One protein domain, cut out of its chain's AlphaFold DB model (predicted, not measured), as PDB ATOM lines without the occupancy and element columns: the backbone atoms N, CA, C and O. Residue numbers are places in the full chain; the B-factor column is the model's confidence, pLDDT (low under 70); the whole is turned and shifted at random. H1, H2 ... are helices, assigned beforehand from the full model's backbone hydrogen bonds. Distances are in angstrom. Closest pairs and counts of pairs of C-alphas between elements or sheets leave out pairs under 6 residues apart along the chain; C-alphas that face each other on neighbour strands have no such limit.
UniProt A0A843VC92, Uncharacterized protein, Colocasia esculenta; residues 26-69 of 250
ATOM      1  N   ARG A  26      53.629 119.339  37.975       57.28
ATOM      2  CA  ARG A  26      53.725 119.003  36.546       57.28
ATOM      3  C   ARG A  26      54.844 118.008  36.239       57.28
ATOM      4  O   ARG A  26      54.606 117.078  35.485       57.28
ATOM      5  N   GLY A  27      56.011 118.151  36.871       61.66
ATOM      6  CA  GLY A  27      57.128 117.219  36.669       61.66
ATOM      7  C   GLY A  27      56.856 115.812  37.211       61.66
ATOM      8  O   GLY A  27      57.169 114.830  36.549       61.66
ATOM      9  N   ALA A  28      56.220 115.697  38.381       63.75
ATOM     10  CA  ALA A  28      55.851 114.400  38.952       63.75
ATOM     11  C   ALA A  28      54.723 113.725  38.148       63.75
ATOM     12  O   ALA A  28      54.782 112.525  37.886       63.75
ATOM     13  N   ASP A  29      53.738 114.504  37.692       70.62
ATOM     14  CA  ASP A  29      52.643 114.020  36.846       70.62
ATOM     15  C   ASP A  29      53.124 113.597  35.451       70.62
ATOM     16  O   ASP A  29      52.517 112.733  34.818       70.62
ATOM     17  N   GLU A  30      54.183 114.221  34.941       74.06
ATOM     18  CA  GLU A  30      54.810 113.876  33.666       74.06
ATOM     19  C   GLU A  30      55.680 112.622  33.798       74.06
ATOM     20  O   GLU A  30      55.549 111.712  32.985       74.06
ATOM     21  N   LEU A  31      56.449 112.483  34.884       73.38
ATOM     22  CA  LEU A  31      57.167 111.243  35.210       73.38
ATOM     23  C   LEU A  31      56.213 110.057  35.396       73.38
ATOM     24  O   LEU A  31      56.447 108.981  34.848       73.38
ATOM     25  N   HIS A  32      55.110 110.250  36.121       77.12
ATOM     26  CA  HIS A  32      54.106 109.206  36.320       77.12
ATOM     27  C   HIS A  32      53.411 108.823  35.005       77.12
ATOM     28  O   HIS A  32      53.175 107.640  34.756       77.12
ATOM     29  N   ARG A  33      53.123 109.794  34.129       80.38
ATOM     30  CA  ARG A  33      52.595 109.522  32.783       80.38
ATOM     31  C   ARG A  33      53.595 108.763  31.917       80.38
ATOM     32  O   ARG A  33      53.219 107.763  31.315       80.38
ATOM     33  N   ASN A  34      54.857 109.175  31.917       80.06
ATOM     34  CA  ASN A  34      55.916 108.506  31.166       80.06
ATOM     35  C   ASN A  34      56.124 107.066  31.648       80.06
ATOM     36  O   ASN A  34      56.239 106.165  30.826       80.06
ATOM     37  N   PHE A  35      56.073 106.824  32.961       79.12
ATOM     38  CA  PHE A  35      56.148 105.473  33.517       79.12
ATOM     39  C   PHE A  35      54.971 104.592  33.089       79.12
ATOM     40  O   PHE A  35      55.174 103.450  32.689       79.12
ATOM     41  N   ARG A  36      53.740 105.120  33.113       82.69
ATOM     42  CA  ARG A  36      52.563 104.377  32.630       82.69
ATOM     43  C   ARG A  36      52.655 104.055  31.140       82.69
ATOM     44  O   ARG A  36      52.264 102.965  30.748       82.69
ATOM     45  N   ASN A  37      53.210 104.960  30.335       85.62
ATOM     46  CA  ASN A  37      53.402 104.738  28.899       85.62
ATOM     47  C   ASN A  37      54.400 103.610  28.592       85.62
ATOM     48  O   ASN A  37      54.344 103.041  27.507       85.62
ATOM     49  N   LEU A  38      55.290 103.269  29.530       83.19
ATOM     50  CA  LEU A  38      56.221 102.146  29.387       83.19
ATOM     51  C   LEU A  38      55.570 100.782  29.671       83.19
ATOM     52  O   LEU A  38      56.253  99.775  29.531       83.19
ATOM     53  N   ASN A  39      54.279 100.741  30.040       84.75
ATOM     54  CA  ASN A  39      53.514  99.520  30.327       84.75
ATOM     55  C   ASN A  39      54.288  98.522  31.210       84.75
ATOM     56  O   ASN A  39      54.604  97.419  30.762       84.75
ATOM     57  N   PRO A  40      54.605  98.893  32.467       85.00
ATOM     58  CA  PRO A  40      55.349  98.021  33.364       85.00
ATOM     59  C   PRO A  40      54.659  96.661  33.522       85.00
ATOM     60  O   PRO A  40      53.452  96.622  33.791       85.00
ATOM     61  N   PRO A  41      55.400  95.547  33.373       89.75
ATOM     62  CA  PRO A  41      54.830  94.223  33.514       89.75
ATOM     63  C   PRO A  41      54.365  94.032  34.957       89.75
ATOM     64  O   PRO A  41      55.052  94.380  35.923       89.75
ATOM     65  N   ARG A  42      53.169  93.471  35.123       89.50
ATOM     66  CA  ARG A  42      52.626  93.165  36.445       89.50
ATOM     67  C   ARG A  42      53.238  91.865  36.953       89.50
ATOM     68  O   ARG A  42      53.205  90.861  36.250       89.50
ATOM     69  N   PHE A  43      53.731  91.870  38.188       90.75
ATOM     70  CA  PHE A  43      54.147  90.632  38.836       90.75
ATOM     71  C   PHE A  43      52.913  89.800  39.189       90.75
ATOM     72  O   PHE A  43      52.011  90.284  39.880       90.75
ATOM     73  N   SER A  44      52.861  88.562  38.704       86.94
ATOM     74  CA  SER A  44      51.751  87.634  38.945       86.94
ATOM     75  C   SER A  44      51.849  86.906  40.289       86.94
ATOM     76  O   SER A  44      50.878  86.271  40.690       86.94
ATOM     77  N   GLY A  45      52.976  87.005  41.009       89.94
ATOM     78  CA  GLY A  45      53.190  86.228  42.238       89.94
ATOM     79  C   GLY A  45      53.475  84.746  41.976       89.94
ATOM     80  O   GLY A  45      53.211  83.911  42.833       89.94
ATOM     81  N   THR A  46      53.969  84.433  40.781       87.19
ATOM     82  CA  THR A  46      54.333  83.088  40.324       87.19
ATOM     83  C   THR A  46      55.408  82.439  41.206       87.19
ATOM     84  O   THR A  46      56.324  83.103  41.694       87.19
ATOM     85  N   THR A  47      55.277  81.129  41.429       92.69
ATOM     86  CA  THR A  47      56.264  80.283  42.120       92.69
ATOM     87  C   THR A  47      57.363  79.775  41.188       92.69
ATOM     88  O   THR A  47      58.320  79.167  41.667       92.69
ATOM     89  N   ASN A  48      57.247  80.014  39.878       93.56
ATOM     90  CA  ASN A  48      58.260  79.632  38.907       93.56
ATOM     91  C   ASN A  48      59.424  80.648  38.933       93.56
ATOM     92  O   ASN A  48      59.200  81.834  38.660       93.56
ATOM     93  N   PRO A  49      60.664  80.221  39.247       92.50
ATOM     94  CA  PRO A  49      61.815  81.121  39.293       92.50
ATOM     95  C   PRO A  49      62.121  81.782  37.941       92.50
ATOM     96  O   PRO A  49      62.504  82.952  37.927       92.50
ATOM     97  N   ASP A  50      61.889  81.095  36.820       93.75
ATOM     98  CA  ASP A  50      62.206  81.618  35.484       93.75
ATOM     99  C   ASP A  50      61.283  82.781  35.096       93.75
ATOM    100  O   ASP A  50      61.718  83.799  34.553       93.75
ATOM    101  N   GLU A  51      59.994  82.674  35.429       90.00
ATOM    102  CA  GLU A  51      59.032  83.755  35.202       90.00
ATOM    103  C   GLU A  51      59.331  84.970  36.085       90.00
ATOM    104  O   GLU A  51      59.215  86.113  35.632       90.00
ATOM    105  N   ALA A  52      59.749  84.739  37.334       91.19
ATOM    106  CA  ALA A  52      60.162  85.807  38.236       91.19
ATOM    107  C   ALA A  52      61.425  86.522  37.724       91.19
ATOM    108  O   ALA A  52      61.485  87.754  37.747       91.19
ATOM    109  N   GLU A  53      62.407  85.774  37.209       92.31
ATOM    110  CA  GLU A  53      63.614  86.343  36.608       92.31
ATOM    111  C   GLU A  53      63.291  87.139  35.334       92.31
ATOM    112  O   GLU A  53      63.800  88.248  35.142       92.31
ATOM    113  N   ASN A  54      62.403  86.623  34.485       93.38
ATOM    114  CA  ASN A  54      61.957  87.328  33.286       93.38
ATOM    115  C   ASN A  54      61.222  88.638  33.631       93.38
ATOM    116  O   ASN A  54      61.492  89.684  33.035       93.38
ATOM    117  N   TRP A  55      60.355  88.618  34.649       94.19
ATOM    118  CA  TRP A  55      59.694  89.823  35.155       94.19
ATOM    119  C   TRP A  55      60.697  90.860  35.683       94.19
ATOM    120  O   TRP A  55      60.554  92.056  35.406       94.19
ATOM    121  N   LEU A  56      61.733  90.419  36.401       92.50
ATOM    122  CA  LEU A  56      62.813  91.276  36.894       92.50
ATOM    123  C   LEU A  56      63.583  91.943  35.747       92.50
ATOM    124  O   LEU A  56      63.784  93.157  35.785       92.50
ATOM    125  N   LYS A  57      63.965  91.184  34.711       92.19
ATOM    126  CA  LYS A  57      64.696  91.705  33.539       92.19
ATOM    127  C   LYS A  57      63.910  92.788  32.801       92.19
ATOM    128  O   LYS A  57      64.461  93.845  32.480       92.19
ATOM    129  N   GLU A  58      62.620  92.556  32.571       89.50
ATOM    130  CA  GLU A  58      61.768  93.522  31.871       89.50
ATOM    131  C   GLU A  58      61.498  94.766  32.732       89.50
ATOM    132  O   GLU A  58      61.545  95.903  32.254       89.50
ATOM    133  N   THR A  59      61.322  94.578  34.038       87.19
ATOM    134  CA  THR A  59      61.178  95.683  34.993       87.19
ATOM    135  C   THR A  59      62.442  96.550  35.045       87.19
ATOM    136  O   THR A  59      62.365  97.780  35.006       87.19
ATOM    137  N   GLU A  60      63.625  95.935  35.059       87.12
ATOM    138  CA  GLU A  60      64.908  96.641  35.045       87.12
ATOM    139  C   GLU A  60      65.116  97.428  33.740       87.12
ATOM    140  O   GLU A  60      65.592  98.566  33.755       87.12
ATOM    141  N   ARG A  61      64.715  96.863  32.593       86.12
ATOM    142  CA  ARG A  61      64.705  97.569  31.303       86.12
ATOM    143  C   ARG A  61      63.855  98.842  31.374       86.12
ATOM    144  O   ARG A  61      64.312  99.892  30.928       86.12
ATOM    145  N   ILE A  62      62.666  98.778  31.966       84.38
ATOM    146  CA  ILE A  62      61.781  99.943  32.102       84.38
ATOM    147  C   ILE A  62      62.380 100.999  33.026       84.38
ATOM    148  O   ILE A  62      62.335 102.181  32.693       84.38
ATOM    149  N   PHE A  63      63.007 100.603  34.134       80.38
ATOM    150  CA  PHE A  63      63.692 101.552  35.016       80.38
ATOM    151  C   PHE A  63      64.911 102.219  34.371       80.38
ATOM    152  O   PHE A  63      65.196 103.367  34.691       80.38
ATOM    153  N   ARG A  64      65.596 101.551  33.432       76.31
ATOM    154  CA  ARG A  64      66.661 102.169  32.622       76.31
ATOM    155  C   ARG A  64      66.130 103.193  31.612       76.31
ATOM    156  O   ARG A  64      66.820 104.162  31.315       76.31
ATOM    157  N   LEU A  65      64.943 102.954  31.053       69.62
ATOM    158  CA  LEU A  65      64.329 103.810  30.027       69.62
ATOM    159  C   LEU A  65      63.539 104.976  30.621       69.62
ATOM    160  O   LEU A  65      63.436 106.040  30.010       69.62
ATOM    161  N   ALA A  66      62.962 104.780  31.800       67.25
ATOM    162  CA  ALA A  66      62.311 105.843  32.527       67.25
ATOM    163  C   ALA A  66      63.381 106.777  33.110       67.25
ATOM    164  O   ALA A  66      64.276 106.310  33.817       67.25
ATOM    165  N   PRO A  67      63.296 108.097  32.882       63.22
ATOM    166  CA  PRO A  67      64.182 109.068  33.507       63.22
ATOM    167  C   PRO A  67      63.793 109.251  34.981       63.22
ATOM    168  O   PRO A  67      63.403 110.330  35.419       63.22
ATOM    169  N   PHE A  68      63.879 108.185  35.774       61.75
ATOM    170  CA  PHE A  68      63.998 108.296  37.217       61.75
ATOM    171  C   PHE A  68      65.457 108.599  37.496       61.75
ATOM    172  O   PHE A  68      66.230 107.733  37.897       61.75
ATOM    173  N   ASP A  69      65.867 109.830  37.201       58.38
ATOM    174  CA  ASP A  69      67.211 110.240  37.552       58.38
ATOM    175  C   ASP A  69      67.318 110.093  39.075       58.38
ATOM    176  O   ASP A  69      66.531 110.694  39.813       58.38
TER     177      ASP A  69
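Overview. This is residues 26 to 69 of the 250 residues of an uncharacterized protein of Colocasia esculenta (UniProt A0A843VC92). What shape appears? A narrow, loose rod: H1 leads into a drawn-out link, the chain turns round at one tip, and the longer H2 folds back beside that link toward H1. What makes it? The printed part has 44 residues with two named helices, H1 then H2, and no named strand; its class is all helix. It is loose, with a radius of gyration of the C-alphas of 12.4 A and spans of 40 by 16 by 12 A.

Along the chain. Where is H1? It covers residues 26 to 37, from C-alpha 26 at (53.725, 119.003, 36.546). Where is H2? It covers residues 49 to 65, 24.6 A long, ending at C-alpha 65 at (64.329, 103.810, 30.027).

Arrangement. Do the helices meet? H1 and H2 are apart, but only just: their closest C-alphas are 8.0 A apart. Are their backbones complete? In H1 and H2 every O i to N i+4 pair is within hydrogen-bond range.

Size, cuts and confidence. How large is it? The C-alphas farthest apart, of Arg 26 and Asn 48, are 39.7 A apart. What joins the helices? A long link of 11 residues; residues 45 to 50 stand free, and the printed part has no cut. Where is confidence low? Residues 26 to 28 and 65 to 69 have pLDDT under 70.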